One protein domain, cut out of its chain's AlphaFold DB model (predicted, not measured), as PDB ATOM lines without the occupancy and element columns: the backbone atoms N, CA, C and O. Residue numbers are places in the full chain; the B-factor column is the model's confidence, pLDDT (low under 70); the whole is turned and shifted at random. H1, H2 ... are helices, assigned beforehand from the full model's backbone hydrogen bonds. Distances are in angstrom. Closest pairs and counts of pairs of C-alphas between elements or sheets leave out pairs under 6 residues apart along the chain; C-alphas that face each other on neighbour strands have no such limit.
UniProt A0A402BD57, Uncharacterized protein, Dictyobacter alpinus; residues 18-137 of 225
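Overview. This is residues 18 to 137 of the 225 residues of an uncharacterized protein of Dictyobacter alpinus (UniProt A0A402BD57). Two long helices, H2 and H3, fold back on each other as a long hairpin, and a shorter helix, H1, packs on part of H2. At the far end of H3 the chain turns again and H4 folds back over the last part of H3, then splays away from it. Residues 18 to 42, a stretch with no named element, loop out on the H1 side toward the end of the hairpin where H2 leads into H3. The printed part has 120 residues, with four named helices in the order H1, H2, H3, H4 and no named strand, and its class is all helix. It is compact, with a radius of gyration of the C-alphas of 15.6 A, and spans 47 by 39 by 23 A.

Along the chain. H2, residues 60 to 83, is 34.6 A from first to last C-alpha and begins at C-alpha 60 (-14.816, -9.694, 77.750). H3, residues 87 to 110, has 24 residues, as many as H2, and measures 34.8 A from first to last C-alpha. H1, residues 43 to 49, is 9.7 A long and begins at C-alpha 43 (-12.988, -13.826, 96.495). H4, residues 116 to 137, is 28.9 A long and ends at C-alpha 137 (-18.806, -34.451, 87.676).

Arrangement. H2 and H3 touch as a helical hairpin, opposite ways at a shallow tilt of 21 degrees; their closest C-alphas, of Ala 78 and Ala 90, are 4.0 A apart. H1 touches H2, which meets it with residues 63 to 74 alone, opposite ways at a steep tilt of 39 degrees; the closest C-alphas are those of Asp 44 and Ala 70, 4.7 A apart. H1 and H2 are also a helical hairpin. H1 and H3 are close but not clearly touching, the closest C-alphas being those of Glu 45 and Leu 100 at 8.0 A. H3 touches H4 with residues 102 to 109 alone, closest at the C-alphas of Met 109 and Arg 119, 5.5 A apart. This third helical hairpin runs opposite ways at a shallow tilt of 34 degrees, only just short of steep. With 2 of the 3 touching pairs at a shallow tilt, the helix packing is mostly aligned, but only just. H4 is apart from H1 and from H2. Every O i to N i+4 pair is within hydrogen-bond range in H1, H2 and H4, and 19 of 20 are in H3.

Size, cuts and confidence. The C-alphas farthest apart, of Val 33 and Leu 116, are 48.0 A from each other. The printed part has no cut. The links H2 to H3 and H3 to H4 are tight, and H1 to H2 is short; in it residues 52 to 53 pair with residues 56 to 57, antiparallel. Mean pLDDT of the printed part is 88.2, and residues 112 to 114 are under 70.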
ATOM      1  N   GLY A  18     -14.468 -16.226 100.934       90.12
ATOM      2  CA  GLY A  18     -13.094 -16.265 101.423       90.12
ATOM      3  C   GLY A  18     -12.191 -15.206 100.801       90.12
ATOM      4  O   GLY A  18     -12.653 -14.476  99.932       90.12
ATOM      5  N   PRO A  19     -10.916 -15.103 101.209       90.44
ATOM      6  CA  PRO A  19      -9.995 -14.087 100.707       90.44
ATOM      7  C   PRO A  19      -9.621 -14.304  99.232       90.44
ATOM      8  O   PRO A  19      -9.956 -15.327  98.623       90.44
ATOM      9  N   TRP A  20      -8.903 -13.332  98.666       90.81
ATOM     10  CA  TRP A  20      -8.121 -13.556  97.450       90.81
ATOM     11  C   TRP A  20      -6.963 -14.493  97.774       90.81
ATOM     12  O   TRP A  20      -6.239 -14.270  98.743       90.81
ATOM     13  N   VAL A  21      -6.806 -15.537  96.971       91.44
ATOM     14  CA  VAL A  21      -5.759 -16.552  97.157       91.44
ATOM     15  C   VAL A  21      -5.007 -16.869  95.871       91.44
ATOM     16  O   VAL A  21      -4.060 -17.655  95.899       91.44
ATOM     17  N   ALA A  22      -5.407 -16.272  94.745       89.06
ATOM     18  CA  ALA A  22      -4.611 -16.323  93.529       89.06
ATOM     19  C   ALA A  22      -3.178 -15.867  93.820       89.06
ATOM     20  O   ALA A  22      -2.960 -14.834  94.453       89.06
ATOM     21  N   ASP A  23      -2.220 -16.656  93.342       88.19
ATOM     22  CA  ASP A  23      -0.789 -16.355  93.392       88.19
ATOM     23  C   ASP A  23      -0.228 -16.274  94.831       88.19
ATOM     24  O   ASP A  23       0.876 -15.783  95.059       88.19
ATOM     25  N   THR A  24      -0.967 -16.815  95.809       86.62
ATOM     26  CA  THR A  24      -0.511 -16.968  97.197       86.62
ATOM     27  C   THR A  24       0.403 -18.184  97.336       86.62
ATOM     28  O   THR A  24       0.078 -19.281  96.877       86.62
ATOM     29  N   ILE A  25       1.535 -17.997  98.015       83.81
ATOM     30  CA  ILE A  25       2.490 -19.060  98.338       83.81
ATOM     31  C   ILE A  25       2.141 -19.624  99.718       83.81
ATOM     32  O   ILE A  25       2.204 -18.911 100.720       83.81
ATOM     33  N   TRP A  26       1.748 -20.899  99.763       82.25
ATOM     34  CA  TRP A  26       1.245 -21.539 100.983       82.25
ATOM     35  C   TRP A  26       2.310 -22.271 101.809       82.25
ATOM     36  O   TRP A  26       2.078 -22.431 102.999       82.25
ATOM     37  N   GLU A  27       3.443 -22.673 101.214       79.75
ATOM     38  CA  GLU A  27       4.598 -23.363 101.839       79.75
ATOM     39  C   GLU A  27       4.332 -23.961 103.237       79.75
ATOM     40  O   GLU A  27       3.757 -25.041 103.344       79.75
ATOM     41  N   ASN A  28       4.706 -23.243 104.302       78.75
ATOM     42  CA  ASN A  28       4.657 -23.717 105.690       78.75
ATOM     43  C   ASN A  28       3.417 -23.244 106.473       78.75
ATOM     44  O   ASN A  28       3.379 -23.335 107.700       78.75
ATOM     45  N   VAL A  29       2.401 -22.701 105.802       84.75
ATOM     46  CA  VAL A  29       1.164 -22.260 106.456       84.75
ATOM     47  C   VAL A  29       0.311 -23.477 106.791       84.75
ATOM     48  O   VAL A  29      -0.122 -24.203 105.900       84.75
ATOM     49  N   ASN A  30       0.009 -23.680 108.072       86.88
ATOM     50  CA  ASN A  30      -0.918 -24.726 108.494       86.88
ATOM     51  C   ASN A  30      -2.354 -24.356 108.082       86.88
ATOM     52  O   ASN A  30      -2.968 -23.472 108.678       86.88
ATOM     53  N   LEU A  31      -2.897 -25.036 107.071       89.69
ATOM     54  CA  LEU A  31      -4.251 -24.813 106.561       89.69
ATOM     55  C   LEU A  31      -5.308 -25.591 107.350       89.69
ATOM     56  O   LEU A  31      -6.490 -25.274 107.243       89.69
ATOM     57  N   ALA A  32      -4.918 -26.574 108.167       88.81
ATOM     58  CA  ALA A  32      -5.855 -27.391 108.940       88.81
ATOM     59  C   ALA A  32      -6.571 -26.599 110.048       88.81
ATOM     60  O   ALA A  32      -7.656 -26.975 110.485       88.81
ATOM     61  N   VAL A  33      -5.998 -25.473 110.480       88.44
ATOM     62  CA  VAL A  33      -6.579 -24.591 111.511       88.44
ATOM     63  C   VAL A  33      -7.706 -23.696 110.983       88.44
ATOM     64  O   VAL A  33      -8.383 -23.034 111.775       88.44
ATOM     65  N   VAL A  34      -7.900 -23.649 109.661       88.19
ATOM     66  CA  VAL A  34      -8.925 -22.837 108.999       88.19
ATOM     67  C   VAL A  34     -10.219 -23.639 108.856       88.19
ATOM     68  O   VAL A  34     -10.224 -24.772 108.374       88.19
ATOM     69  N   LYS A  35     -11.359 -23.031 109.203       88.81
ATOM     70  CA  LYS A  35     -12.687 -23.652 109.029       88.81
ATOM     71  C   LYS A  35     -13.171 -23.565 107.577       88.81
ATOM     72  O   LYS A  35     -14.110 -22.833 107.262       88.81
ATOM     73  N   TRP A  36     -12.563 -24.341 106.680       91.31
ATOM     74  CA  TRP A  36     -12.877 -24.316 105.244       91.31
ATOM     75  C   TRP A  36     -14.345 -24.598 104.923       91.31
ATOM     76  O   TRP A  36     -14.853 -24.081 103.931       91.31
ATOM     77  N   SER A  37     -15.064 -25.358 105.750       89.50
ATOM     78  CA  SER A  37     -16.505 -25.593 105.578       89.50
ATOM     79  C   SER A  37     -17.329 -24.298 105.505       89.50
ATOM     80  O   SER A  37     -18.323 -24.268 104.784       89.50
ATOM     81  N   GLN A  38     -16.884 -23.223 106.165       89.56
ATOM     82  CA  GLN A  38     -17.543 -21.911 106.162       89.56
ATOM     83  C   GLN A  38     -17.253 -21.097 104.889       89.56
ATOM     84  O   GLN A  38     -18.052 -20.245 104.506       89.56
ATOM     85  N   VAL A  39     -16.149 -21.392 104.197       92.12
ATOM     86  CA  VAL A  39     -15.781 -20.746 102.931       92.12
ATOM     87  C   VAL A  39     -16.526 -21.432 101.787       92.12
ATOM     88  O   VAL A  39     -16.183 -22.544 101.375       92.12
ATOM     89  N   LYS A  40     -17.562 -20.771 101.268       91.62
ATOM     90  CA  LYS A  40     -18.391 -21.263 100.154       91.62
ATOM     91  C   LYS A  40     -17.726 -21.047  98.798       91.62
ATOM     92  O   LYS A  40     -17.903 -21.862  97.896       91.62
ATOM     93  N   LYS A  41     -17.018 -19.931  98.636       93.44
ATOM     94  CA  LYS A  41     -16.257 -19.570  97.433       93.44
ATOM     95  C   LYS A  41     -15.140 -18.604  97.800       93.44
ATOM     96  O   LYS A  41     -15.248 -17.895  98.794       93.44
ATOM     97  N   LEU A  42     -14.093 -18.561  96.990       94.81
ATOM     98  CA  LEU A  42     -12.998 -17.601  97.147       94.81
ATOM     99  C   LEU A  42     -13.391 -16.233  96.593       94.81
ATOM    100  O   LEU A  42     -14.267 -16.157  95.724       94.81
ATOM    101  N   ARG A  43     -12.723 -15.162  97.039       94.12
ATOM    102  CA  ARG A  43     -12.988 -13.826  96.495       94.12
ATOM    103  C   ARG A  43     -12.666 -13.749  95.009       94.12
ATOM    104  O   ARG A  43     -13.454 -13.174  94.271       94.12
ATOM    105  N   ASP A  44     -11.609 -14.427  94.554       95.50
ATOM    106  CA  ASP A  44     -11.291 -14.538  93.124       95.50
ATOM    107  C   ASP A  44     -12.465 -15.140  92.327       95.50
ATOM    108  O   ASP A  44     -12.826 -14.638  91.265       95.50
ATOM    109  N   GLU A  45     -13.117 -16.185  92.862       95.25
ATOM    110  CA  GLU A  45     -14.328 -16.756  92.255       95.25
ATOM    111  C   GLU A  45     -15.502 -15.776  92.315       95.25
ATOM    112  O   GLU A  45     -16.226 -15.638  91.333       95.25
ATOM    113  N   TYR A  46     -15.718 -15.103  93.444       93.75
ATOM    114  CA  TYR A  46     -16.795 -14.125  93.578       93.75
ATOM    115  C   TYR A  46     -16.657 -12.987  92.559       93.75
ATOM    116  O   TYR A  46     -17.604 -12.719  91.819       93.75
ATOM    117  N   ASP A  47     -15.473 -12.384  92.464       91.94
ATOM    118  CA  ASP A  47     -15.199 -11.273  91.558       91.94
ATOM    119  C   ASP A  47     -15.366 -11.709  90.094       91.94
ATOM    120  O   ASP A  47     -16.044 -11.016  89.334       91.94
ATOM    121  N   ALA A  48     -14.874 -12.895  89.711       92.81
ATOM    122  CA  ALA A  48     -15.043 -13.440  88.361       92.81
ATOM    123  C   ALA A  48     -16.514 -13.686  87.982       92.81
ATOM    124  O   ALA A  48     -16.909 -13.553  86.819       92.81
ATOM    125  N   LEU A  49     -17.352 -14.053  88.955       91.44
ATOM    126  CA  LEU A  49     -18.783 -14.266  88.735       91.44
ATOM    127  C   LEU A  49     -19.563 -12.954  88.597       91.44
ATOM    128  O   LEU A  49     -20.663 -12.976  88.036       91.44
ATOM    129  N   GLN A  50     -19.013 -11.830  89.062       89.12
ATOM    130  CA  GLN A  50     -19.672 -10.536  88.957       89.12
ATOM    131  C   GLN A  50     -19.621  -9.990  87.527       89.12
ATOM    132  O   GLN A  50     -18.569  -9.871  86.903       89.12
ATOM    133  N   GLY A  51     -20.789  -9.613  87.002       83.38
ATOM    134  CA  GLY A  51     -20.914  -9.053  85.651       83.38
ATOM    135  C   GLY A  51     -20.508  -7.581  85.540       83.38
ATOM    136  O   GLY A  51     -20.381  -7.072  84.424       83.38
ATOM    137  N   LYS A  52     -20.318  -6.897  86.675       84.50
ATOM    138  CA  LYS A  52     -20.008  -5.468  86.738       84.50
ATOM    139  C   LYS A  52     -18.742  -5.195  87.545       84.50
ATOM    140  O   LYS A  52     -18.495  -5.864  88.544       84.50
ATOM    141  N   LEU A  53     -17.981  -4.192  87.121       81.06
ATOM    142  CA  LEU A  53     -16.875  -3.579  87.856       81.06
ATOM    143  C   LEU A  53     -17.181  -2.084  87.968       81.06
ATOM    144  O   LEU A  53     -17.439  -1.439  86.955       81.06
ATOM    145  N   ASN A  54     -17.213  -1.539  89.186       80.56
ATOM    146  CA  ASN A  54     -17.517  -0.121  89.439       80.56
ATOM    147  C   ASN A  54     -18.813   0.368  88.751       80.56
ATOM    148  O   ASN A  54     -18.873   1.459  88.196       80.56
ATOM    149  N   GLY A  55     -19.853  -0.475  88.734       81.31
ATOM    150  CA  GLY A  55     -21.145  -0.170  88.106       81.31
ATOM    151  C   GLY A  55     -21.208  -0.377  86.586       81.31
ATOM    152  O   GLY A  55     -22.311  -0.473  86.046       81.31
ATOM    153  N   GLN A  56     -20.072  -0.538  85.903       83.75
ATOM    154  CA  GLN A  56     -20.001  -0.782  84.458       83.75
ATOM    155  C   GLN A  56     -19.927  -2.277  84.137       83.75
ATOM    156  O   GLN A  56     -19.365  -3.057  84.903       83.75
ATOM    157  N   VAL A  57     -20.498  -2.697  83.004       87.12
ATOM    158  CA  VAL A  57     -20.405  -4.091  82.538       87.12
ATOM    159  C   VAL A  57     -18.954  -4.402  82.184       87.12
ATOM    160  O   VAL A  57     -18.329  -3.661  81.430       87.12
ATOM    161  N   LYS A  58     -18.425  -5.506  82.720       87.62
ATOM    162  CA  LYS A  58     -17.035  -5.902  82.475       87.62
ATOM    163  C   LYS A  58     -16.820  -6.234  81.002       87.62
ATOM    164  O   LYS A  58     -17.593  -7.001  80.416       87.62
ATOM    165  N   ASP A  59     -15.731  -5.715  80.440       88.25
ATOM    166  CA  ASP A  59     -15.280  -6.135  79.117       88.25
ATOM    167  C   ASP A  59     -14.952  -7.637  79.104       88.25
ATOM    168  O   ASP A  59     -14.593  -8.239  80.120       88.25
ATOM    169  N   ARG A  60     -15.074  -8.265  77.932       85.44
ATOM    170  CA  ARG A  60     -14.816  -9.694  77.750       85.44
ATOM    171  C   ARG A  60     -13.388 -10.081  78.130       85.44
ATOM    172  O   ARG A  60     -13.219 -11.165  78.679       85.44
ATOM    173  N   ALA A  61     -12.395  -9.226  77.865       87.12
ATOM    174  CA  ALA A  61     -11.010  -9.511  78.231       87.12
ATOM    175  C   ALA A  61     -10.831  -9.550  79.755       87.12
ATOM    176  O   ALA A  61     -10.257 -10.501  80.273       87.12
ATOM    177  N   ILE A  62     -11.423  -8.585  80.469       89.69
ATOM    178  CA  ILE A  62     -11.419  -8.541  81.941       89.69
ATOM    179  C   ILE A  62     -12.126  -9.776  82.507       89.69
ATOM    180  O   ILE A  62     -11.605 -10.442  83.394       89.69
ATOM    181  N   ARG A  63     -13.293 -10.133  81.956       90.75
ATOM    182  CA  ARG A  63     -14.023 -11.329  82.401       90.75
ATOM    183  C   ARG A  63     -13.206 -12.600  82.216       90.75
ATOM    184  O   ARG A  63     -13.280 -13.475  83.073       90.75
ATOM    185  N   LEU A  64     -12.493 -12.732  81.100       91.44
ATOM    186  CA  LEU A  64     -11.643 -13.889  80.847       91.44
ATOM    187  C   LEU A  64     -10.503 -13.961  81.869       91.44
ATOM    188  O   LEU A  64     -10.355 -15.001  82.509       91.44
ATOM    189  N   ASP A  65      -9.777 -12.860  82.065       92.56
ATOM    190  CA  ASP A  65      -8.656 -12.780  83.009       92.56
ATOM    191  C   ASP A  65      -9.084 -13.116  84.446       92.56
ATOM    192  O   ASP A  65      -8.485 -13.971  85.097       92.56
ATOM    193  N   GLU A  66     -10.198 -12.553  84.918       94.12
ATOM    194  CA  GLU A  66     -10.717 -12.855  86.255       94.12
ATOM    195  C   GLU A  66     -11.136 -14.322  86.402       94.12
ATOM    196  O   GLU A  66     -10.890 -14.932  87.443       94.12
ATOM    197  N   HIS A  67     -11.745 -14.927  85.372       95.00
ATOM    198  CA  HIS A  67     -12.077 -16.353  85.419       95.00
ATOM    199  C   HIS A  67     -10.812 -17.220  85.434       95.00
ATOM    200  O   HIS A  67     -10.771 -18.203  86.172       95.00
ATOM    201  N   GLU A  68      -9.779 -16.871  84.664       94.88
ATOM    202  CA  GLU A  68      -8.492 -17.573  84.686       94.88
ATOM    203  C   GLU A  68      -7.807 -17.440  86.052       94.88
ATOM    204  O   GLU A  68      -7.341 -18.438  86.608       94.88
ATOM    205  N   LYS A  69      -7.830 -16.244  86.646       96.12
ATOM    206  CA  LYS A  69      -7.339 -15.992  88.005       96.12
ATOM    207  C   LYS A  69      -8.099 -16.820  89.043       96.12
ATOM    208  O   LYS A  69      -7.480 -17.486  89.869       96.12
ATOM    209  N   ALA A  70      -9.426 -16.871  88.953       96.56
ATOM    210  CA  ALA A  70     -10.259 -17.675  89.840       96.56
ATOM    211  C   ALA A  70     -10.002 -19.184  89.705       96.56
ATOM    212  O   ALA A  70     -10.030 -19.909  90.705       96.56
ATOM    213  N   VAL A  71      -9.724 -19.675  88.490       96.75
ATOM    214  CA  VAL A  71      -9.277 -21.060  88.285       96.75
ATOM    215  C   VAL A  71      -7.950 -21.299  88.997       96.75
ATOM    216  O   VAL A  71      -7.836 -22.290  89.722       96.75
ATOM    217  N   ARG A  72      -6.953 -20.422  88.800       95.75
ATOM    218  CA  ARG A  72      -5.633 -20.557  89.437       95.75
ATOM    219  C   ARG A  72      -5.754 -20.574  90.957       95.75
ATOM    220  O   ARG A  72      -5.268 -21.519  91.568       95.75
ATOM    221  N   ALA A  73      -6.498 -19.628  91.528       95.94
ATOM    222  CA  ALA A  73      -6.775 -19.531  92.959       95.94
ATOM    223  C   ALA A  73      -7.329 -20.842  93.540       95.94
ATOM    224  O   ALA A  73      -6.781 -21.404  94.489       95.94
ATOM    225  N   ASN A  74      -8.391 -21.376  92.927       96.69
ATOM    226  CA  ASN A  74      -9.016 -22.615  93.385       96.69
ATOM    227  C   ASN A  74      -8.086 -23.831  93.229       96.69
ATOM    228  O   ASN A  74      -8.078 -24.695  94.101       96.69
ATOM    229  N   ARG A  75      -7.293 -23.910  92.149       95.12
ATOM    230  CA  ARG A  75      -6.319 -25.001  91.951       95.12
ATOM    231  C   ARG A  75      -5.168 -24.934  92.947       95.12
ATOM    232  O   ARG A  75      -4.830 -25.958  93.523       95.12
ATOM    233  N   GLN A  76      -4.589 -23.754  93.156       94.44
ATOM    234  CA  GLN A  76      -3.493 -23.542  94.106       94.44
ATOM    235  C   GLN A  76      -3.927 -23.916  95.522       94.44
ATOM    236  O   GLN A  76      -3.242 -24.690  96.186       94.44
ATOM    237  N   LEU A  77      -5.101 -23.442  95.953       94.88
ATOM    238  CA  LEU A  77      -5.643 -23.811  97.255       94.88
ATOM    239  C   LEU A  77      -5.946 -25.311  97.339       94.88
ATOM    240  O   LEU A  77      -5.612 -25.937  98.339       94.88
ATOM    241  N   ALA A  78      -6.544 -25.907  96.304       94.31
ATOM    242  CA  ALA A  78      -6.824 -27.341  96.299       94.31
ATOM    243  C   ALA A  78      -5.547 -28.179  96.462       94.31
ATOM    244  O   ALA A  78      -5.525 -29.074  97.299       94.31
ATOM    245  N   LEU A  79      -4.482 -27.847  95.727       92.50
ATOM    246  CA  LEU A  79      -3.189 -28.525  95.838       92.50
ATOM    247  C   LEU A  79      -2.564 -28.340  97.226       92.50
ATOM    248  O   LEU A  79      -2.074 -29.303  97.805       92.50
ATOM    249  N   ALA A  80      -2.621 -27.129  97.788       92.56
ATOM    250  CA  ALA A  80      -2.089 -26.862  99.124       92.56
ATOM    251  C   ALA A  80      -2.852 -27.631 100.219       92.56
ATOM    252  O   ALA A  80      -2.245 -28.187 101.131       92.56
ATOM    253  N   LEU A  81      -4.181 -27.717 100.107       93.19
ATOM    254  CA  LEU A  81      -5.019 -28.512 101.008       93.19
ATOM    255  C   LEU A  81      -4.732 -30.010 100.874       93.19
ATOM    256  O   LEU A  81      -4.617 -30.705 101.883       93.19
ATOM    257  N   GLN A  82      -4.591 -30.500  99.642       91.75
ATOM    258  CA  GLN A  82      -4.281 -31.899  99.355       91.75
ATOM    259  C   GLN A  82      -2.913 -32.296  99.926       91.75
ATOM    260  O   GLN A  82      -2.800 -33.327 100.585       91.75
ATOM    261  N   ALA A  83      -1.905 -31.429  99.784       90.88
ATOM    262  CA  ALA A  83      -0.567 -31.640 100.340       90.88
ATOM    263  C   ALA A  83      -0.556 -31.779 101.876       90.88
ATOM    264  O   ALA A  83       0.349 -32.399 102.428       90.88
ATOM    265  N   GLN A  84      -1.569 -31.240 102.566       91.69
ATOM    266  CA  GLN A  84      -1.753 -31.354 104.020       91.69
ATOM    267  C   GLN A  84      -2.801 -32.411 104.419       91.69
ATOM    268  O   GLN A  84      -3.211 -32.470 105.577       91.69
ATOM    269  N   GLY A  85      -3.262 -33.245 103.479       90.94
ATOM    270  CA  GLY A  85      -4.226 -34.322 103.731       90.94
ATOM    271  C   GLY A  85      -5.686 -33.874 103.879       90.94
ATOM    272  O   GLY A  85      -6.546 -34.681 104.231       90.94
ATOM    273  N   LEU A  86      -6.012 -32.612 103.579       92.06
ATOM    274  CA  LEU A  86      -7.368 -32.047 103.670       92.06
ATOM    275  C   LEU A  86      -8.185 -32.343 102.396       92.06
ATOM    276  O   LEU A  86      -8.740 -31.443 101.756       92.06
ATOM    277  N   ASN A  87      -8.256 -33.623 102.019       89.62
ATOM    278  CA  ASN A  87      -8.715 -34.091 100.704       89.62
ATOM    279  C   ASN A  87     -10.167 -33.721 100.367       89.62
ATOM    280  O   ASN A  87     -10.474 -33.418  99.212       89.62
ATOM    281  N   GLU A  88     -11.067 -33.700 101.351       88.94
ATOM    282  CA  GLU A  88     -12.470 -33.320 101.128       88.94
ATOM    283  C   GLU A  88     -12.597 -31.847 100.710       88.94
ATOM    284  O   GLU A  88     -13.313 -31.503  99.763       88.94
ATOM    285  N   HIS A  89     -11.856 -30.964 101.383       93.25
ATOM    286  CA  HIS A  89     -11.821 -29.543 101.056       93.25
ATOM    287  C   HIS A  89     -11.070 -29.289  99.748       93.25
ATOM    288  O   HIS A  89     -11.560 -28.520  98.915       93.25
ATOM    289  N   ALA A  90      -9.945 -29.978  99.531       92.69
ATOM    290  CA  ALA A  90      -9.195 -29.934  98.279       92.69
ATOM    291  C   ALA A  90     -10.082 -30.302  97.082       92.69
ATOM    292  O   ALA A  90     -10.196 -29.529  96.131       92.69
ATOM    293  N   THR A  91     -10.799 -31.424  97.178       90.94
ATOM    294  CA  THR A  91     -11.761 -31.901  96.173       90.94
ATOM    295  C   THR A  91     -12.818 -30.848  95.858       90.94
ATOM    296  O   THR A  91     -13.105 -30.573  94.690       90.94
ATOM    297  N   ARG A  92     -13.384 -30.207  96.887       93.06
ATOM    298  CA  ARG A  92     -14.382 -29.152  96.699       93.06
ATOM    299  C   ARG A  92     -13.810 -27.976  95.903       93.06
ATOM    300  O   ARG A  92     -14.417 -27.584  94.910       93.06
ATOM    301  N   PHE A  93     -12.651 -27.432  96.273       94.62
ATOM    302  CA  PHE A  93     -12.053 -26.308  95.539       94.62
ATOM    303  C   PHE A  93     -11.569 -26.710  94.135       94.62
ATOM    304  O   PHE A  93     -11.775 -25.968  93.175       94.62
ATOM    305  N   ALA A  94     -11.048 -27.925  93.957       93.38
ATOM    306  CA  ALA A  94     -10.687 -28.443  92.639       93.38
ATOM    307  C   ALA A  94     -11.913 -28.564  91.713       93.38
ATOM    308  O   ALA A  94     -11.852 -28.189  90.537       93.38
ATOM    309  N   TYR A  95     -13.061 -28.997  92.244       92.44
ATOM    310  CA  TYR A  95     -14.330 -29.001  91.515       92.44
ATOM    311  C   TYR A  95     -14.769 -27.581  91.110       92.44
ATOM    312  O   TYR A  95     -15.203 -27.366  89.973       92.44
ATOM    313  N   HIS A  96     -14.626 -26.590  91.999       94.88
ATOM    314  CA  HIS A  96     -14.900 -25.184  91.673       94.88
ATOM    315  C   HIS A  96     -13.993 -24.677  90.543       94.88
ATOM    316  O   HIS A  96     -14.495 -24.073  89.590       94.88
ATOM    317  N   ALA A  97     -12.695 -25.001  90.581       95.50
ATOM    318  CA  ALA A  97     -11.765 -24.675  89.503       95.50
ATOM    319  C   ALA A  97     -12.205 -25.265  88.158       95.50
ATOM    320  O   ALA A  97     -12.212 -24.558  87.155       95.50
ATOM    321  N   GLN A  98     -12.615 -26.539  88.114       93.19
ATOM    322  CA  GLN A  98     -13.074 -27.173  86.869       93.19
ATOM    323  C   GLN A  98     -14.351 -26.520  86.322       93.19
ATOM    324  O   GLN A  98     -14.479 -26.279  85.118       93.19
ATOM    325  N   ARG A  99     -15.280 -26.150  87.209       93.31
ATOM    326  CA  ARG A  99     -16.507 -25.440  86.826       93.31
ATOM    327  C   ARG A  99     -16.211 -24.056  86.237       93.31
ATOM    328  O   ARG A  99     -16.856 -23.661  85.265       93.31
ATOM    329  N   LEU A 100     -15.245 -23.329  86.803       94.56
ATOM    330  CA  LEU A 100     -14.782 -22.038  86.283       94.56
ATOM    331  C   LEU A 100     -14.012 -22.199  84.966       94.56
ATOM    332  O   LEU A 100     -14.272 -21.459  84.019       94.56
ATOM    333  N   GLN A 101     -13.159 -23.219  84.852       93.38
ATOM    334  CA  GLN A 101     -12.398 -23.528  83.640       93.38
ATOM    335  C   GLN A 101     -13.318 -23.764  82.435       93.38
ATOM    336  O   GLN A 101     -13.039 -23.300  81.331       93.38
ATOM    337  N   ARG A 102     -14.467 -24.420  82.636       90.44
ATOM    338  CA  ARG A 102     -15.467 -24.582  81.571       90.44
ATOM    339  C   ARG A 102     -15.981 -23.238  81.034       90.44
ATOM    340  O   ARG A 102     -16.255 -23.127  79.839       90.44
ATOM    341  N   ARG A 103     -16.102 -22.212  81.888       91.12
ATOM    342  CA  ARG A 103     -16.471 -20.847  81.467       91.12
ATOM    343  C   ARG A 103     -15.326 -20.148  80.742       91.12
ATOM    344  O   ARG A 103     -15.595 -19.484  79.747       91.12
ATOM    345  N   VAL A 104     -14.081 -20.344  81.185       89.94
ATOM    346  CA  VAL A 104     -12.878 -19.858  80.484       89.94
ATOM    347  C   VAL A 104     -12.870 -20.361  79.041       89.94
ATOM    348  O   VAL A 104     -12.810 -19.552  78.121       89.94
ATOM    349  N   PHE A 105     -13.052 -21.669  78.819       88.75
ATOM    350  CA  PHE A 105     -13.090 -22.236  77.464       88.75
ATOM    351  C   PHE A 105     -14.191 -21.629  76.587       88.75
ATOM    352  O   PHE A 105     -13.978 -21.364  75.404       88.75
ATOM    353  N   TRP A 106     -15.363 -21.365  77.166       86.56
ATOM    354  CA  TRP A 106     -16.462 -20.725  76.447       86.56
ATOM    355  C   TRP A 106     -16.154 -19.259  76.094       86.56
ATOM    356  O   TRP A 106     -16.386 -18.834  74.963       86.56
ATOM    357  N   LEU A 107     -15.579 -18.493  77.026       86.56
ATOM    358  CA  LEU A 107     -15.164 -17.108  76.784       86.56
ATOM    359  C   LEU A 107     -14.063 -17.022  75.717       86.56
ATOM    360  O   LEU A 107     -14.164 -16.191  74.814       86.56
ATOM    361  N   GLN A 108     -13.072 -17.917  75.767       85.00
ATOM    362  CA  GLN A 108     -12.016 -18.027  74.754       85.00
ATOM    363  C   GLN A 108     -12.595 -18.344  73.366       85.00
ATOM    364  O   GLN A 108     -12.171 -17.763  72.369       85.00
ATOM    365  N   MET A 109     -13.612 -19.209  73.283       82.19
ATOM    366  CA  MET A 109     -14.278 -19.551  72.019       82.19
ATOM    367  C   MET A 109     -14.982 -18.348  71.368       82.19
ATOM    368  O   MET A 109     -14.944 -18.191  70.147       82.19
ATOM    369  N   ILE A 110     -15.602 -17.485  72.179       81.00
ATOM    370  CA  ILE A 110     -16.395 -16.327  71.728       81.00
ATOM    371  C   ILE A 110     -15.524 -15.101  71.415       81.00
ATOM    372  O   ILE A 110     -15.987 -14.123  70.814       81.00
ATOM    373  N   GLN A 111     -14.246 -15.127  71.788       76.50
ATOM    374  CA  GLN A 111     -13.340 -14.019  71.542       76.50
ATOM    375  C   GLN A 111     -13.012 -13.891  70.038       76.50
ATOM    376  O   GLN A 111     -12.643 -14.843  69.342       76.50
ATOM    377  N   GLN A 112     -13.168 -12.675  69.506       56.91
ATOM    378  CA  GLN A 112     -13.106 -12.404  68.063       56.91
ATOM    379  C   GLN A 112     -11.697 -12.540  67.454       56.91
ATOM    380  O   GLN A 112     -11.590 -12.692  66.242       56.91
ATOM    381  N   ARG A 113     -10.626 -12.547  68.264       63.53
ATOM    382  CA  ARG A 113      -9.221 -12.570  67.797       63.53
ATOM    383  C   ARG A 113      -8.554 -13.954  67.769       63.53
ATOM    384  O   ARG A 113      -7.352 -14.050  67.545       63.53
ATOM    385  N   VAL A 114      -9.305 -15.027  68.000       64.50
ATOM    386  CA  VAL A 114      -8.743 -16.381  68.136       64.50
ATOM    387  C   VAL A 114      -8.655 -17.074  66.774       64.50
ATOM    388  O   VAL A 114      -9.644 -17.150  66.043       64.50
ATOM    389  N   LYS A 115      -7.467 -17.598  66.432       74.88
ATOM    390  CA  LYS A 115      -7.230 -18.350  65.184       74.88
ATOM    391  C   LYS A 115      -8.140 -19.587  65.131       74.88
ATOM    392  O   LYS A 115      -8.383 -20.222  66.154       74.88
ATOM    393  N   LEU A 116      -8.582 -19.992  63.934       76.31
ATOM    394  CA  LEU A 116      -9.523 -21.112  63.741       76.31
ATOM    395  C   LEU A 116      -9.086 -22.407  64.459       76.31
ATOM    396  O   LEU A 116      -9.899 -23.078  65.090       76.31
ATOM    397  N   ARG A 117      -7.781 -22.712  64.452       77.44
ATOM    398  CA  ARG A 117      -7.203 -23.878  65.143       77.44
ATOM    399  C   ARG A 117      -7.389 -23.831  66.666       77.44
ATOM    400  O   ARG A 117      -7.731 -24.842  67.270       77.44
ATOM    401  N   GLN A 118      -7.201 -22.662  67.274       75.19
ATOM    402  CA  GLN A 118      -7.402 -22.464  68.712       75.19
ATOM    403  C   GLN A 118      -8.890 -22.558  69.079       75.19
ATOM    404  O   GLN A 118      -9.224 -23.110  70.123       75.19
ATOM    405  N   ARG A 119      -9.797 -22.116  68.194       76.44
ATOM    406  CA  ARG A 119     -11.245 -22.332  68.373       76.44
ATOM    407  C   ARG A 119     -11.610 -23.813  68.362       76.44
ATOM    408  O   ARG A 119     -12.388 -24.238  69.207       76.44
ATOM    409  N   GLY A 120     -11.018 -24.596  67.457       82.19
ATOM    410  CA  GLY A 120     -11.199 -26.050  67.425       82.19
ATOM    411  C   GLY A 120     -10.752 -26.728  68.724       82.19
ATOM    412  O   GLY A 120     -11.491 -27.535  69.278       82.19
ATOM    413  N   GLN A 121      -9.589 -26.341  69.260       82.88
ATOM    414  CA  GLN A 121      -9.090 -26.847  70.547       82.88
ATOM    415  C   GLN A 121      -9.960 -26.421  71.737       82.88
ATOM    416  O   GLN A 121     -10.202 -27.217  72.642       82.88
ATOM    417  N   ALA A 122     -10.455 -25.181  71.744       80.38
ATOM    418  CA  ALA A 122     -11.374 -24.713  72.777       80.38
ATOM    419  C   ALA A 122     -12.712 -25.465  72.714       80.38
ATOM    420  O   ALA A 122     -13.255 -25.829  73.754       80.38
ATOM    421  N   LEU A 123     -13.219 -25.749  71.509       84.56
ATOM    422  CA  LEU A 123     -14.438 -26.528  71.308       84.56
ATOM    423  C   LEU A 123     -14.271 -27.971  71.780       84.56
ATOM    424  O   LEU A 123     -15.108 -28.444  72.544       84.56
ATOM    425  N   SER A 124     -13.192 -28.652  71.385       85.88
ATOM    426  CA  SER A 124     -12.937 -30.020  71.841       85.88
ATOM    427  C   SER A 124     -12.760 -30.078  73.358       85.88
ATOM    428  O   SER A 124     -13.366 -30.925  74.009       85.88
ATOM    429  N   SER A 125     -12.025 -29.127  73.944       86.25
ATOM    430  CA  SER A 125     -11.840 -29.026  75.398       86.25
ATOM    431  C   SER A 125     -13.155 -28.746  76.125       86.25
ATOM    432  O   SER A 125     -13.413 -29.317  77.183       86.25
ATOM    433  N   TRP A 126     -14.015 -27.893  75.564       87.69
ATOM    434  CA  TRP A 126     -15.330 -27.594  76.127       87.69
ATOM    435  C   TRP A 126     -16.278 -28.796  76.043       87.69
ATOM    436  O   TRP A 126     -16.924 -29.119  77.040       87.69
ATOM    437  N   LEU A 127     -16.326 -29.484  74.896       86.62
ATOM    438  CA  LEU A 127     -17.121 -30.700  74.699       86.62
ATOM    439  C   LEU A 127     -16.663 -31.813  75.639       86.62
ATOM    440  O   LEU A 127     -17.481 -32.402  76.341       86.62
ATOM    441  N   PHE A 128     -15.353 -32.044  75.722       88.50
ATOM    442  CA  PHE A 128     -14.775 -33.036  76.623       88.50
ATOM    443  C   PHE A 128     -15.023 -32.688  78.098       88.50
ATOM    444  O   PHE A 128     -15.415 -33.541  78.889       88.50
ATOM    445  N   SER A 129     -14.886 -31.412  78.473       85.38
ATOM    446  CA  SER A 129     -15.236 -30.925  79.813       85.38
ATOM    447  C   SER A 129     -16.718 -31.158  80.132       85.38
ATOM    448  O   SER A 129     -17.060 -31.538  81.251       85.38
ATOM    449  N   TRP A 130     -17.613 -30.962  79.162       88.94
ATOM    450  CA  TRP A 130     -19.040 -31.221  79.344       88.94
ATOM    451  C   TRP A 130     -19.352 -32.712  79.485       88.94
ATOM    452  O   TRP A 130     -20.101 -33.094  80.383       88.94
ATOM    453  N   PHE A 131     -18.721 -33.545  78.666       87.50
ATOM    454  CA  PHE A 131     -18.783 -34.998  78.762       87.50
ATOM    455  C   PHE A 131     -18.350 -35.491  80.157       87.50
ATOM    456  O   PHE A 131     -19.121 -36.166  80.841       87.50
ATOM    457  N   LEU A 132     -17.187 -35.052  80.654       87.44
ATOM    458  CA  LEU A 132     -16.712 -35.396  82.002       87.44
ATOM    459  C   LEU A 132     -17.617 -34.856  83.115       87.44
ATOM    460  O   LEU A 132     -17.752 -35.477  84.171       87.44
ATOM    461  N   PHE A 133     -18.229 -33.689  82.913       88.50
ATOM    462  CA  PHE A 133     -19.187 -33.136  83.865       88.50
ATOM    463  C   PHE A 133     -20.428 -34.022  83.998       88.50
ATOM    464  O   PHE A 133     -20.885 -34.251  85.122       88.50
ATOM    465  N   LEU A 134     -20.974 -34.483  82.871       86.62
ATOM    466  CA  LEU A 134     -22.170 -35.317  82.850       86.62
ATOM    467  C   LEU A 134     -21.915 -36.670  83.500       86.62
ATOM    468  O   LEU A 134     -22.648 -37.035  84.415       86.62
ATOM    469  N   ILE A 135     -20.864 -37.365  83.065       86.75
ATOM    470  CA  ILE A 135     -20.617 -38.737  83.507       86.75
ATOM    471  C   ILE A 135     -20.046 -38.744  84.922       86.75
ATOM    472  O   ILE A 135     -20.579 -39.433  85.772       86.75
ATOM    473  N   ALA A 136     -19.040 -37.922  85.228       85.69
ATOM    474  CA  ALA A 136     -18.276 -38.049  86.475       85.69
ATOM    475  C   ALA A 136     -18.265 -36.816  87.378       85.69
ATOM    476  O   ALA A 136     -17.579 -36.792  88.403       85.69
ATOM    477  N   GLY A 137     -18.941 -35.733  86.983       84.62
ATOM    478  CA  GLY A 137     -18.806 -34.451  87.676       84.62
ATOM    479  C   GLY A 137     -17.347 -33.998  87.775       84.62
ATOM    480  O   GLY A 137     -16.941 -33.512  88.828       84.62
TER     481      GLY A 137